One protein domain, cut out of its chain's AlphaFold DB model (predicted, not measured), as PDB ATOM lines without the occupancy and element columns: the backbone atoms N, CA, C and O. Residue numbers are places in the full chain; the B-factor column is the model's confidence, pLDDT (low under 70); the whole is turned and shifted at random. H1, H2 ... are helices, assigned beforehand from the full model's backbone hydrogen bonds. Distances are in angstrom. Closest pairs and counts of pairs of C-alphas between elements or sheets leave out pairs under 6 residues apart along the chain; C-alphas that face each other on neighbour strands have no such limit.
ATOM      1  N   VAL A 147     -56.115-109.832  30.970       85.88
ATOM      2  CA  VAL A 147     -55.592-108.498  30.657       85.88
ATOM      3  C   VAL A 147     -54.934-108.501  29.282       85.88
ATOM      4  O   VAL A 147     -55.128-107.572  28.497       85.88
ATOM      5  N   MET A 148     -54.205-109.570  28.956       87.50
ATOM      6  CA  MET A 148     -53.555-109.723  27.658       87.50
ATOM      7  C   MET A 148     -54.567-109.736  26.506       87.50
ATOM      8  O   MET A 148     -54.340-109.101  25.476       87.50
ATOM      9  N   ASP A 149     -55.707-110.397  26.684       87.81
ATOM     10  CA  ASP A 149     -56.742-110.473  25.653       87.81
ATOM     11  C   ASP A 149     -57.413-109.111  25.411       87.81
ATOM     12  O   ASP A 149     -57.702-108.762  24.266       87.81
ATOM     13  N   LYS A 150     -57.539-108.268  26.447       86.06
ATOM     14  CA  LYS A 150     -57.984-106.869  26.292       86.06
ATOM     15  C   LYS A 150     -57.000-106.040  25.464       86.06
ATOM     16  O   LYS A 150     -57.423-105.257  24.616       86.06
ATOM     17  N   PHE A 151     -55.693-106.218  25.674       86.69
ATOM     18  CA  PHE A 151     -54.673-105.537  24.869       86.69
ATOM     19  C   PHE A 151     -54.659-106.022  23.417       86.69
ATOM     20  O   PHE A 151     -54.518-105.205  22.504       86.69
ATOM     21  N   LYS A 152     -54.859-107.327  23.193       84.94
ATOM     22  CA  LYS A 152     -55.006-107.899  21.849       84.94
ATOM     23  C   LYS A 152     -56.271-107.425  21.144       84.94
ATOM     24  O   LYS A 152     -56.239-107.276  19.937       84.94
ATOM     25  N   ALA A 153     -57.366-107.166  21.851       84.75
ATOM     26  CA  ALA A 153     -58.574-106.619  21.231       84.75
ATOM     27  C   ALA A 153     -58.387-105.159  20.767       84.75
ATOM     28  O   ALA A 153     -59.010-104.719  19.804       84.75
ATOM     29  N   ALA A 154     -57.499-104.402  21.418       81.94
ATOM     30  CA  ALA A 154     -57.259-102.985  21.150       81.94
ATOM     31  C   ALA A 154     -56.014-102.723  20.273       81.94
ATOM     32  O   ALA A 154     -55.272-101.776  20.533       81.94
ATOM     33  N   GLN A 155     -55.767-103.530  19.229       77.38
ATOM     34  CA  GLN A 155     -54.526-103.446  18.430       77.38
ATOM     35  C   GLN A 155     -54.303-102.081  17.757       77.38
ATOM     36  O   GLN A 155     -53.173-101.621  17.633       77.38
ATOM     37  N   TRP A 156     -55.372-101.392  17.355       76.00
ATOM     38  CA  TRP A 156     -55.263-100.087  16.697       76.00
ATOM     39  C   TRP A 156     -54.720 -98.991  17.632       76.00
ATOM     40  O   TRP A 156     -54.022 -98.083  17.179       76.00
ATOM     41  N   LYS A 157     -54.963 -99.112  18.947       81.06
ATOM     42  CA  LYS A 157     -54.476 -98.159  19.958       81.06
ATOM     43  C   LYS A 157     -52.959 -98.204  20.148       81.06
ATOM     44  O   LYS A 157     -52.412 -97.292  20.754       81.06
ATOM     45  N   TRP A 158     -52.268 -99.209  19.609       75.06
ATOM     46  CA  TRP A 158     -50.803 -99.252  19.628       75.06
ATOM     47  C   TRP A 158     -50.177 -98.201  18.709       75.06
ATOM     48  O   TRP A 158     -49.112 -97.677  19.019       75.06
ATOM     49  N   PHE A 159     -50.845 -97.864  17.601       75.06
ATOM     50  CA  PHE A 159     -50.378 -96.831  16.674       75.06
ATOM     51  C   PHE A 159     -50.804 -95.430  17.115       75.06
ATOM     52  O   PHE A 159     -50.066 -94.472  16.903       75.06
ATOM     53  N   TRP A 160     -51.969 -95.313  17.757       80.00
ATOM     54  CA  TRP A 160     -52.494 -94.047  18.267       80.00
ATOM     55  C   TRP A 160     -53.002 -94.204  19.709       80.00
ATOM     56  O   TRP A 160     -54.206 -94.335  19.943       80.00
ATOM     57  N   PRO A 161     -52.093 -94.253  20.695       80.56
ATOM     58  CA  PRO A 161     -52.460 -94.475  22.076       80.56
ATOM     59  C   PRO A 161     -53.096 -93.219  22.659       80.56
ATOM     60  O   PRO A 161     -52.489 -92.149  22.715       80.56
ATOM     61  N   ASP A 162     -54.313 -93.385  23.165       83.56
ATOM     62  CA  ASP A 162     -54.904 -92.439  24.103       83.56
ATOM     63  C   ASP A 162     -54.111 -92.459  25.422       83.56
ATOM     64  O   ASP A 162     -53.550 -93.490  25.811       83.56
ATOM     65  N   GLU A 163     -54.145 -91.357  26.173       80.75
ATOM     66  CA  GLU A 163     -53.506 -91.256  27.498       80.75
ATOM     67  C   GLU A 163     -53.945 -92.395  28.441       80.75
ATOM     68  O   GLU A 163     -53.147 -92.979  29.170       80.75
ATOM     69  N   GLU A 164     -55.219 -92.779  28.373       83.50
ATOM     70  CA  GLU A 164     -55.785 -93.878  29.154       83.50
ATOM     71  C   GLU A 164     -55.197 -95.250  28.766       83.50
ATOM     72  O   GLU A 164     -54.966 -96.104  29.622       83.50
ATOM     73  N   HIS A 165     -54.933 -95.481  27.475       86.50
ATOM     74  CA  HIS A 165     -54.300 -96.717  27.018       86.50
ATOM     75  C   HIS A 165     -52.834 -96.784  27.461       86.50
ATOM     76  O   HIS A 165     -52.415 -97.821  27.972       86.50
ATOM     77  N   ALA A 166     -52.098 -95.674  27.354       86.81
ATOM     78  CA  ALA A 166     -50.726 -95.582  27.849       86.81
ATOM     79  C   ALA A 166     -50.646 -95.858  29.362       86.81
ATOM     80  O   ALA A 166     -49.806 -96.639  29.803       86.81
ATOM     81  N   ASN A 167     -51.575 -95.311  30.154       85.75
ATOM     82  CA  ASN A 167     -51.635 -95.568  31.596       85.75
ATOM     83  C   ASN A 167     -51.946 -97.039  31.927       85.75
ATOM     84  O   ASN A 167     -51.324 -97.602  32.825       85.75
ATOM     85  N   ARG A 168     -52.846 -97.699  31.184       86.50
ATOM     86  CA  ARG A 168     -53.099 -99.144  31.350       86.50
ATOM     87  C   ARG A 168     -51.882 -99.996  31.002       86.50
ATOM     88  O   ARG A 168     -51.594-100.961  31.705       86.50
ATOM     89  N   LEU A 169     -51.184 -99.651  29.918       89.06
ATOM     90  CA  LEU A 169     -49.965-100.338  29.495       89.06
ATOM     91  C   LEU A 169     -48.889-100.239  30.584       89.06
ATOM     92  O   LEU A 169     -48.291-101.246  30.958       89.06
ATOM     93  N   ARG A 170     -48.747 -99.048  31.165       87.94
ATOM     94  CA  ARG A 170     -47.861 -98.758  32.293       87.94
ATOM     95  C   ARG A 170     -48.206 -99.549  33.542       87.94
ATOM     96  O   ARG A 170     -47.324-100.154  34.137       87.94
ATOM     97  N   ASP A 171     -49.473 -99.585  33.931       85.69
ATOM     98  CA  ASP A 171     -49.891-100.269  35.158       85.69
ATOM     99  C   ASP A 171     -49.653-101.794  35.095       85.69
ATOM    100  O   ASP A 171     -49.536-102.452  36.135       85.69
ATOM    101  N   TYR A 172     -49.543-102.346  33.880       89.12
ATOM    102  CA  TYR A 172     -49.289-103.763  33.633       89.12
ATOM    103  C   TYR A 172     -47.810-104.094  33.353       89.12
ATOM    104  O   TYR A 172     -47.247-104.959  34.021       89.12
ATOM    105  N   PHE A 173     -47.172-103.422  32.386       88.88
ATOM    106  CA  PHE A 173     -45.790-103.695  31.950       88.88
ATOM    107  C   PHE A 173     -44.733-102.807  32.625       88.88
ATOM    108  O   PHE A 173     -43.544-103.121  32.581       88.88
ATOM    109  N   GLY A 174     -45.145-101.708  33.251       88.06
ATOM    110  CA  GLY A 174     -44.262-100.713  33.851       88.06
ATOM    111  C   GLY A 174     -43.839 -99.594  32.896       88.06
ATOM    112  O   GLY A 174     -44.101 -99.610  31.687       88.06
ATOM    113  N   ASP A 175     -43.155 -98.603  33.466       86.12
ATOM    114  CA  ASP A 175     -42.806 -97.351  32.788       86.12
ATOM    115  C   ASP A 175     -41.826 -97.571  31.631       86.12
ATOM    116  O   ASP A 175     -42.049 -97.057  30.540       86.12
ATOM    117  N   LYS A 176     -40.780 -98.394  31.829       87.88
ATOM    118  CA  LYS A 176     -39.718 -98.634  30.826       87.88
ATOM    119  C   LYS A 176     -40.293 -99.129  29.489       87.88
ATOM    120  O   LYS A 176     -39.985 -98.585  28.433       87.88
ATOM    121  N   ILE A 177     -41.172-100.132  29.538       90.31
ATOM    122  CA  ILE A 177     -41.816-100.701  28.344       90.31
ATOM    123  C   ILE A 177     -42.833 -99.715  27.758       90.31
ATOM    124  O   ILE A 177     -42.945 -99.571  26.543       90.31
ATOM    125  N   THR A 178     -43.552 -98.987  28.610       90.88
ATOM    126  CA  THR A 178     -44.546 -98.008  28.152       90.88
ATOM    127  C   THR A 178     -43.899 -96.845  27.415       90.88
ATOM    128  O   THR A 178     -44.414 -96.437  26.378       90.88
ATOM    129  N   PHE A 179     -42.753 -96.344  27.884       90.75
ATOM    130  CA  PHE A 179     -42.002 -95.301  27.187       90.75
ATOM    131  C   PHE A 179     -41.567 -95.734  25.788       90.75
ATOM    132  O   PHE A 179     -41.654 -94.929  24.866       90.75
ATOM    133  N   TYR A 180     -41.184 -96.999  25.602       92.06
ATOM    134  CA  TYR A 180     -40.876 -97.536  24.276       92.06
ATOM    135  C   TYR A 180     -42.080 -97.449  23.327       92.06
ATOM    136  O   TYR A 180     -41.970 -96.919  22.221       92.06
ATOM    137  N   PHE A 181     -43.252 -97.920  23.760       90.62
ATOM    138  CA  PHE A 181     -44.451 -97.874  22.922       90.62
ATOM    139  C   PHE A 181     -44.972 -96.451  22.713       90.62
ATOM    140  O   PHE A 181     -45.438 -96.116  21.624       90.62
ATOM    141  N   LEU A 182     -44.841 -95.589  23.721       91.69
ATOM    142  CA  LEU A 182     -45.178 -94.176  23.613       91.69
ATOM    143  C   LEU A 182     -44.267 -93.459  22.608       91.69
ATOM    144  O   LEU A 182     -44.763 -92.675  21.801       91.69
ATOM    145  N   TRP A 183     -42.961 -93.746  22.628       92.25
ATOM    146  CA  TRP A 183     -42.002 -93.245  21.643       92.25
ATOM    147  C   TRP A 183     -42.372 -93.707  20.241       92.25
ATOM    148  O   TRP A 183     -42.452 -92.886  19.333       92.25
ATOM    149  N   MET A 184     -42.662 -94.998  20.077       91.88
ATOM    150  CA  MET A 184     -43.044 -95.561  18.786       91.88
ATOM    151  C   MET A 184     -44.278 -94.858  18.213       91.88
ATOM    152  O   MET A 184     -44.271 -94.405  17.068       91.88
ATOM    153  N   ALA A 185     -45.326 -94.700  19.020       90.75
ATOM    154  CA  ALA A 185     -46.533 -94.010  18.591       90.75
ATOM    155  C   ALA A 185     -46.300 -92.520  18.303       90.75
ATOM    156  O   ALA A 185     -46.814 -91.983  17.322       90.75
ATOM    157  N   PHE A 186     -45.500 -91.843  19.132       91.94
ATOM    158  CA  PHE A 186     -45.102 -90.457  18.899       91.94
ATOM    159  C   PHE A 186     -44.342 -90.313  17.577       91.94
ATOM    160  O   PHE A 186     -44.640 -89.408  16.800       91.94
ATOM    161  N   TYR A 187     -43.417 -91.230  17.300       92.81
ATOM    162  CA  TYR A 187     -42.621 -91.258  16.083       92.81
ATOM    163  C   TYR A 187     -43.495 -91.451  14.841       92.81
ATOM    164  O   TYR A 187     -43.424 -90.642  13.919       92.81
ATOM    165  N   VAL A 188     -44.392 -92.444  14.839       91.88
ATOM    166  CA  VAL A 188     -45.342 -92.677  13.733       91.88
ATOM    167  C   VAL A 188     -46.243 -91.458  13.516       91.88
ATOM    168  O   VAL A 188     -46.446 -91.022  12.380       91.88
ATOM    169  N   LYS A 189     -46.731 -90.846  14.600       90.81
ATOM    170  CA  LYS A 189     -47.534 -89.620  14.541       90.81
ATOM    171  C   LYS A 189     -46.774 -88.440  13.937       90.81
ATOM    172  O   LYS A 189     -47.358 -87.682  13.169       90.81
ATOM    173  N   TRP A 190     -45.496 -88.285  14.268       92.94
ATOM    174  CA  TRP A 190     -44.643 -87.223  13.729       92.94
ATOM    175  C   TRP A 190     -44.148 -87.491  12.310       92.94
ATOM    176  O   TRP A 190     -43.861 -86.542  11.581       92.94
ATOM    177  N   LEU A 191     -44.082 -88.756  11.898       93.31
ATOM    178  CA  LEU A 191     -43.749 -89.148  10.532       93.31
ATOM    179  C   LEU A 191     -44.944 -88.982   9.583       93.31
ATOM    180  O   LEU A 191     -44.756 -88.671   8.414       93.31
ATOM    181  N   SER A 192     -46.174 -89.130  10.083       91.94
ATOM    182  CA  SER A 192     -47.404 -88.987   9.291       91.94
ATOM    183  C   SER A 192     -47.494 -87.688   8.463       91.94
ATOM    184  O   SER A 192     -47.673 -87.807   7.250       91.94
ATOM    185  N   PRO A 193     -47.331 -86.465   9.017       92.38
ATOM    186  CA  PRO A 193     -47.413 -85.238   8.214       92.38
ATOM    187  C   PRO A 193     -46.308 -85.155   7.155       92.38
ATOM    188  O   PRO A 193     -46.536 -84.658   6.054       92.38
ATOM    189  N   LEU A 194     -45.127 -85.681   7.474       93.69
ATOM    190  CA  LEU A 194     -43.980 -85.702   6.579       93.69
ATOM    191  C   LEU A 194     -44.187 -86.682   5.415       93.69
ATOM    192  O   LEU A 194     -43.903 -86.347   4.269       93.69
ATOM    193  N   ALA A 195     -44.754 -87.857   5.696       94.62
ATOM    194  CA  ALA A 195     -45.136 -88.838   4.686       94.62
ATOM    195  C   ALA A 195     -46.241 -88.300   3.766       94.62
ATOM    196  O   ALA A 195     -46.144 -88.435   2.549       94.62
ATOM    197  N   CYS A 196     -47.263 -87.638   4.323       94.62
ATOM    198  CA  CYS A 196     -48.300 -86.982   3.526       94.62
ATOM    199  C   CYS A 196     -47.707 -85.915   2.600       94.62
ATOM    200  O   CYS A 196     -48.031 -85.898   1.415       94.62
ATOM    201  N   LEU A 197     -46.813 -85.062   3.108       94.12
ATOM    202  CA  LEU A 197     -46.141 -84.054   2.290       94.12
ATOM    203  C   LEU A 197     -45.286 -84.694   1.188       94.12
ATOM    204  O   LEU A 197     -45.368 -84.266   0.042       94.12
ATOM    205  N   GLY A 198     -44.520 -85.740   1.510       92.56
ATOM    206  CA  GLY A 198     -43.721 -86.477   0.530       92.56
ATOM    207  C   GLY A 198     -44.572 -87.063  -0.599       92.56
ATOM    208  O   GLY A 198     -44.233 -86.902  -1.767       92.56
ATOM    209  N   LEU A 199     -45.725 -87.662  -0.274       93.31
ATOM    210  CA  LEU A 199     -46.666 -88.171  -1.278       93.31
ATOM    211  C   LEU A 199     -47.264 -87.056  -2.145       93.31
ATOM    212  O   LEU A 199     -47.437 -87.248  -3.347       93.31
ATOM    213  N   VAL A 200     -47.565 -85.892  -1.561       92.25
ATOM    214  CA  VAL A 200     -48.077 -84.733  -2.307       92.25
ATOM    215  C   VAL A 200     -47.023 -84.190  -3.270       92.25
ATOM    216  O   VAL A 200     -47.341 -83.955  -4.431       92.25
ATOM    217  N   LEU A 201     -45.774 -84.031  -2.826       90.75
ATOM    218  CA  LEU A 201     -44.675 -83.581  -3.688       90.75
ATOM    219  C   LEU A 201     -44.413 -84.583  -4.817       90.75
ATOM    220  O   LEU A 201     -44.380 -84.191  -5.978       90.75
ATOM    221  N   GLN A 202     -44.374 -85.879  -4.495       88.12
ATOM    222  CA  GLN A 202     -44.236 -86.945  -5.487       88.12
ATOM    223  C   GLN A 202     -45.360 -86.912  -6.531       88.12
ATOM    224  O   GLN A 202     -45.126 -87.139  -7.719       88.12
ATOM    225  N   PHE A 203     -46.592 -86.640  -6.099       90.00
ATOM    226  CA  PHE A 203     -47.733 -86.509  -6.998       90.00
ATOM    227  C   PHE A 203     -47.618 -85.273  -7.903       90.00
ATOM    228  O   PHE A 203     -47.967 -85.346  -9.082       90.00
ATOM    229  N   ILE A 204     -47.102 -84.156  -7.380       88.38
ATOM    230  CA  ILE A 204     -46.846 -82.937  -8.157       88.38
ATOM    231  C   ILE A 204     -45.790 -83.199  -9.233       88.38
ATOM    232  O   ILE A 204     -46.049 -82.895 -10.396       88.38
ATOM    233  N   ASP A 205     -44.660 -83.815  -8.884       86.12
ATOM    234  CA  ASP A 205     -43.593 -84.138  -9.843       86.12
ATOM    235  C   ASP A 205     -44.084 -85.089 -10.936       86.12
ATOM    236  O   ASP A 205     -43.844 -84.876 -12.128       86.12
ATOM    237  N   TRP A 206     -44.866 -86.100 -10.540       87.12
ATOM    238  CA  TRP A 206     -45.516 -87.016 -11.473       87.12
ATOM    239  C   TRP A 206     -46.421 -86.277 -12.473       87.12
ATOM    240  O   TRP A 206     -46.411 -86.583 -13.666       87.12
ATOM    241  N   CYS A 207     -47.202 -85.294 -12.008       87.50
ATOM    242  CA  CYS A 207     -48.079 -84.495 -12.866       87.50
ATOM    243  C   CYS A 207     -47.305 -83.511 -13.753       87.50
ATOM    244  O   CYS A 207     -47.686 -83.300 -14.905       87.50
ATOM    245  N   ALA A 208     -46.229 -82.917 -13.233       84.81
ATOM    246  CA  ALA A 208     -45.432 -81.913 -13.929       84.81
ATOM    247  C   ALA A 208     -44.562 -82.504 -15.053       84.81
ATOM    248  O   ALA A 208     -44.169 -81.765 -15.954       84.81
ATOM    249  N   ARG A 209     -44.281 -83.823 -15.032       80.62
ATOM    250  CA  ARG A 209     -43.372 -84.517 -15.974       80.62
ATOM    251  C   ARG A 209     -42.024 -83.802 -16.137       80.62
ATOM    252  O   ARG A 209     -41.412 -83.848 -17.204       80.62
ATOM    253  N   THR A 210     -41.571 -83.119 -15.092       70.75
ATOM    254  CA  THR A 210     -40.278 -82.448 -15.084       70.75
ATOM    255  C   THR A 210     -39.191 -83.487 -14.812       70.75
ATOM    256  O   THR A 210     -39.316 -84.240 -13.848       70.75
ATOM    257  N   PRO A 211     -38.131 -83.564 -15.636       66.38
ATOM    258  CA  PRO A 211     -36.990 -84.442 -15.362       66.38
ATOM    259  C   PRO A 211     -36.177 -83.972 -14.144       66.38
ATOM    260  O   PRO A 211     -35.449 -84.763 -13.548       66.38
ATOM    261  N   ASP A 212     -36.333 -82.701 -13.758       71.00
ATOM    262  CA  ASP A 212     -35.625 -82.082 -12.644       71.00
ATOM    263  C   ASP A 212     -36.443 -82.193 -11.345       71.00
ATOM    264  O   ASP A 212     -37.571 -81.698 -11.258       71.00
ATOM    265  N   ASN A 213     -35.857 -82.803 -10.308       75.00
ATOM    266  CA  ASN A 213     -36.447 -82.980  -8.970       75.00
ATOM    267  C   ASN A 213     -36.429 -81.672  -8.151       75.00
ATOM    268  O   ASN A 213     -35.859 -81.607  -7.059       75.00
ATOM    269  N   VAL A 214     -37.009 -80.592  -8.676       80.62
ATOM    270  CA  VAL A 214     -36.956 -79.254  -8.055       80.62
ATOM    271  C   VAL A 214     -37.631 -79.231  -6.671       80.62
ATOM    272  O   VAL A 214     -37.224 -78.477  -5.787       80.62
ATOM    273  N   THR A 215     -38.610 -80.106  -6.439       84.38
ATOM    274  CA  THR A 215     -39.305 -80.334  -5.156       84.38
ATOM    275  C   THR A 215     -38.443 -81.018  -4.088       84.38
ATOM    276  O   THR A 215     -38.749 -80.911  -2.897       84.38
ATOM    277  N   ALA A 216     -37.342 -81.678  -4.467       86.00
ATOM    278  CA  ALA A 216     -36.472 -82.370  -3.519       86.00
ATOM    279  C   ALA A 216     -35.701 -81.389  -2.626       86.00
ATOM    280  O   ALA A 216     -35.530 -81.642  -1.437       86.00
ATOM    281  N   ILE A 217     -35.286 -80.238  -3.164       89.12
ATOM    282  CA  ILE A 217     -34.554 -79.206  -2.412       89.12
ATOM    283  C   ILE A 217     -35.369 -78.696  -1.206       89.12
ATOM    284  O   ILE A 217     -34.865 -78.775  -0.080       89.12
ATOM    285  N   PRO A 218     -36.621 -78.212  -1.366       88.44
ATOM    286  CA  PRO A 218     -37.423 -77.787  -0.222       88.44
ATOM    287  C   PRO A 218     -37.776 -78.951   0.713       88.44
ATOM    288  O   PRO A 218     -37.855 -78.745   1.926       88.44
ATOM    289  N   PHE A 219     -37.927 -80.175   0.193       91.06
ATOM    290  CA  PHE A 219     -38.134 -81.358   1.029       91.06
ATOM    291  C   PHE A 219     -36.923 -81.651   1.927       91.06
ATOM    292  O   PHE A 219     -37.103 -81.877   3.119       91.06
ATOM    293  N   CYS A 220     -35.693 -81.560   1.413       92.44
ATOM    294  CA  CYS A 220     -34.468 -81.748   2.198       92.44
ATOM    295  C   CYS A 220     -34.346 -80.734   3.344       92.44
ATOM    296  O   CYS A 220     -34.057 -81.121   4.475       92.44
ATOM    297  N   VAL A 221     -34.627 -79.452   3.085       93.50
ATOM    298  CA  VAL A 221     -34.625 -78.417   4.138       93.50
ATOM    299  C   VAL A 221     -35.664 -78.738   5.214       93.50
ATOM    300  O   VAL A 221     -35.382 -78.649   6.410       93.50
ATOM    301  N   LEU A 222     -36.858 -79.168   4.806       93.88
ATOM    302  CA  LEU A 222     -37.915 -79.562   5.730       93.88
ATOM    303  C   LEU A 222     -37.555 -80.827   6.529       93.88
ATOM    304  O   LEU A 222     -37.833 -80.880   7.726       93.88
ATOM    305  N   MET A 223     -36.881 -81.804   5.916       94.19
ATOM    306  CA  MET A 223     -36.342 -82.985   6.598       94.19
ATOM    307  C   MET A 223     -35.322 -82.603   7.674       94.19
ATOM    308  O   MET A 223     -35.372 -83.145   8.779       94.19
ATOM    309  N   SER A 224     -34.436 -81.641   7.393       95.56
ATOM    310  CA  SER A 224     -33.480 -81.120   8.379       95.56
ATOM    311  C   SER A 224     -34.175 -80.410   9.545       95.56
ATOM    312  O   SER A 224     -33.781 -80.573  10.696       95.56
ATOM    313  N   ILE A 225     -35.244 -79.649   9.288       94.62
ATOM    314  CA  ILE A 225     -36.032 -79.020  10.361       94.62
ATOM    315  C   ILE A 225     -36.757 -80.086  11.191       94.62
ATOM    316  O   ILE A 225     -36.784 -80.009  12.421       94.62
ATOM    317  N   TRP A 226     -37.335 -81.093  10.534       94.75
ATOM    318  CA  TRP A 226     -38.041 -82.188  11.192       94.75
ATOM    319  C   TRP A 226     -37.113 -83.001  12.103       94.75
ATOM    320  O   TRP A 226     -37.494 -83.291  13.239       94.75
ATOM    321  N   SER A 227     -35.888 -83.304  11.657       93.69
ATOM    322  CA  SER A 227     -34.910 -84.070  12.444       93.69
ATOM    323  C   SER A 227     -34.457 -83.339  13.709       93.69
ATOM    324  O   SER A 227     -34.194 -83.985  14.720       93.69
ATOM    325  N   LEU A 228     -34.442 -82.002  13.693       94.56
ATOM    326  CA  LEU A 228     -34.204 -81.180  14.881       94.56
ATOM    327  C   LEU A 228     -35.447 -81.116  15.779       94.56
ATOM    328  O   LEU A 228     -35.362 -81.267  16.997       94.56
ATOM    329  N   CYS A 229     -36.625 -80.909  15.191       94.44
ATOM    330  CA  CYS A 229     -37.864 -80.730  15.942       94.44
ATOM    331  C   CYS A 229     -38.290 -82.002  16.690       94.44
ATOM    332  O   CYS A 229     -38.659 -81.920  17.864       94.44
ATOM    333  N   LEU A 230     -38.226 -83.174  16.054       94.19
ATOM    334  CA  LEU A 230     -38.721 -84.433  16.622       94.19
ATOM    335  C   LEU A 230     -38.106 -84.742  18.011       94.19
ATOM    336  O   LEU A 230     -38.885 -84.898  18.957       94.19
ATOM    337  N   PRO A 231     -36.768 -84.770  18.204       94.69
ATOM    338  CA  PRO A 231     -36.168 -84.983  19.524       94.69
ATOM    339  C   PRO A 231     -36.557 -83.906  20.540       94.69
ATOM    340  O   PRO A 231     -36.830 -84.219  21.700       94.69
ATOM    341  N   HIS A 232     -36.630 -82.637  20.128       94.12
ATOM    342  CA  HIS A 232     -37.018 -81.544  21.023       94.12
ATOM    343  C   HIS A 232     -38.449 -81.703  21.549       94.12
ATOM    344  O   HIS A 232     -38.695 -81.540  22.748       94.12
ATOM    345  N   PHE A 233     -39.402 -82.035  20.677       94.56
ATOM    346  CA  PHE A 233     -40.782 -82.274  21.090       94.56
ATOM    347  C   PHE A 233     -40.930 -83.565  21.889       94.56
ATOM    348  O   PHE A 233     -41.705 -83.587  22.849       94.56
ATOM    349  N   TRP A 234     -40.158 -84.600  21.557       94.38
ATOM    350  CA  TRP A 234     -40.132 -85.825  22.341       94.38
ATOM    351  C   TRP A 234     -39.671 -85.578  23.770       94.38
ATOM    352  O   TRP A 234     -40.401 -85.934  24.686       94.38
ATOM    353  N   ARG A 235     -38.556 -84.869  23.983       92.06
ATOM    354  CA  ARG A 235     -38.068 -84.535  25.336       92.06
ATOM    355  C   ARG A 235     -39.131 -83.829  26.181       92.06
ATOM    356  O   ARG A 235     -39.245 -84.066  27.379       92.06
ATOM    357  N   ARG A 236     -39.951 -82.969  25.563       90.88
ATOM    358  CA  ARG A 236     -41.081 -82.313  26.246       90.88
ATOM    359  C   ARG A 236     -42.203 -83.295  26.582       90.88
ATOM    360  O   ARG A 236     -42.808 -83.169  27.643       90.88
ATOM    361  N   GLN A 237     -42.518 -84.222  25.681       89.50
ATOM    362  CA  GLN A 237     -43.553 -85.233  25.897       89.50
ATOM    363  C   GLN A 237     -43.126 -86.262  26.949       89.50
ATOM    364  O   GLN A 237     -43.900 -86.565  27.852       89.50
ATOM    365  N   GLU A 238     -41.884 -86.730  26.872       89.75
ATOM    366  CA  GLU A 238     -41.241 -87.595  27.854       89.75
ATOM    367  C   GLU A 238     -41.301 -86.969  29.246       89.75
ATOM    368  O   GLU A 238     -41.823 -87.597  30.163       89.75
ATOM    369  N   ALA A 239     -40.880 -85.706  29.394       85.12
ATOM    370  CA  ALA A 239     -40.941 -85.002  30.671       85.12
ATOM    371  C   ALA A 239     -42.376 -84.909  31.218       85.12
ATOM    372  O   ALA A 239     -42.603 -85.173  32.396       85.12
ATOM    373  N   LYS A 240     -43.371 -84.596  30.375       84.38
ATOM    374  CA  LYS A 240     -44.787 -84.577  30.791       84.38
ATOM    375  C   LYS A 240     -45.244 -85.938  31.312       84.38
ATOM    376  O   LYS A 240     -45.865 -86.003  32.374       84.38
ATOM    377  N   CYS A 241     -44.935 -87.011  30.586       85.00
ATOM    378  CA  CYS A 241     -45.301 -88.367  30.980       85.00
ATOM    379  C   CYS A 241     -44.575 -88.783  32.263       85.00
ATOM    380  O   CYS A 241     -45.235 -89.204  33.208       85.00
ATOM    381  N   ALA A 242     -43.264 -88.554  32.352       83.06
ATOM    382  CA  ALA A 242     -42.458 -88.864  33.528       83.06
ATOM    383  C   ALA A 242     -42.945 -88.133  34.787       83.06
ATOM    384  O   ALA A 242     -43.001 -88.729  35.859       83.06
ATOM    385  N   ILE A 243     -43.366 -86.871  34.659       77.44
ATOM    386  CA  ILE A 243     -43.996 -86.112  35.749       77.44
ATOM    387  C   ILE A 243     -45.326 -86.745  36.146       77.44
ATOM    388  O   ILE A 243     -45.552 -87.041  37.319       77.44
ATOM    389  N   SER A 244     -46.208 -86.971  35.169       76.31
ATOM    390  CA  SER A 244     -47.540 -87.527  35.426       76.31
ATOM    391  C   SER A 244     -47.477 -88.921  36.055       76.31
ATOM    392  O   SER A 244     -48.352 -89.292  36.833       76.31
ATOM    393  N   TRP A 245     -46.424 -89.681  35.747       79.12
ATOM    394  CA  TRP A 245     -46.183 -91.036  36.232       79.12
ATOM    395  C   TRP A 245     -45.247 -91.100  37.442       79.12
ATOM    396  O   TRP A 245     -45.163 -92.153  38.073       79.12
ATOM    397  N   GLY A 246     -44.640 -89.972  37.831       73.56
ATOM    398  CA  GLY A 246     -43.766 -89.869  39.003       73.56
ATOM    399  C   GLY A 246     -42.437 -90.563  38.829       73.56
ATOM    400  O   GLY A 246     -41.733 -90.786  39.809       73.56
ATOM    401  N   SER A 247     -42.101 -90.901  37.588       70.38
ATOM    402  CA  SER A 247     -40.858 -91.552  37.217       70.38
ATOM    403  C   SER A 247     -39.706 -90.570  37.018       70.38
ATOM    404  O   SER A 247     -38.605 -91.008  36.711       70.38
ATOM    405  N   MET A 248     -39.926 -89.260  37.212       61.94
ATOM    406  CA  MET A 248     -38.856 -88.255  37.162       61.94
ATOM    407  C   MET A 248     -37.768 -88.492  38.220       61.94
ATOM    408  O   MET A 248     -36.592 -88.475  37.880       61.94
TER     409      MET A 248
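What this domain is: This is residues 147 to 248 of the 701 residues of the protein "Ano8 protein" of Symbiodinium natans (UniProt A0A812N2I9). The model is a long helical hairpin, H4 and H5 side by side, with a small head of three short helices, H1, H2 and H3, at the end where H4 begins and H5 ends. H4 and H5 make the longest axis, and at the other end residues 206 to 212, of which 206 to 208 belong to H4, stick out free. The printed part has 102 residues with five named helices, H1 to H5 in order along the chain, and no named strand; the class is all helix. The whole is loose, with a radius of gyration of the C-alphas of 18.2 A, and flat, spanning 54 by 31 by 15 A.

Where its parts are: H1 covers residues 147 to 153, and its first C-alpha, Val 147, is at (-55.592, -108.498, 30.657). H2 covers residues 155 to 158, and H3 covers residues 163 to 173, 15.3 A from first to last C-alpha. H4 covers residues 175 to 208 and measures 49.3 A, from C-alpha 175 at (-42.806, -97.351, 32.788) to C-alpha 208 at (-45.432, -81.913, -13.929). H5 covers residues 216 to 245 and measures 41.8 A, ending with C-alpha 245 at (-46.183, -91.036, 36.232).

How they stand to each other: H4 and H5 form a helical hairpin: they touch, closest at the C-alphas of Trp 190 and Leu 230, 7.2 A apart, and run opposite ways at a shallow tilt of 21 degrees. H4 has a kink of 27 degrees near residue 192, and H5 has one of 27 degrees near residue 228. H4 touches H3 with residues 177 to 182 alone, at a steep tilt of 47 degrees, opposite ways; their closest C-alphas, of Arg 170 and Thr 178, are 5.4 A apart. H2 is close to H4 but not clearly touching it, with the C-alphas of Trp 158 and Ala 185 closest at 6.8 A. H1 and H3 are near each other, with 7 pairs of C-alphas within 10 A, while H1 is apart from H4 and H5. Every O i to N i+4 pair is within hydrogen-bond range in H1 and H3, against 28 of 30 in H4 and 24 of 26 in H5; H2 is too short for such a pair.

The domain as a whole: The two C-alphas farthest apart, of Arg 209 and Gly 246, are 55.2 A apart. The printed part has no cut. The links H1 to H2, H2 to H3 and H3 to H4 are tight, and the link H4 to H5, with 7 residues, is short. The mean pLDDT of the printed part is 87.1, and residues 211 and 248 are under 70.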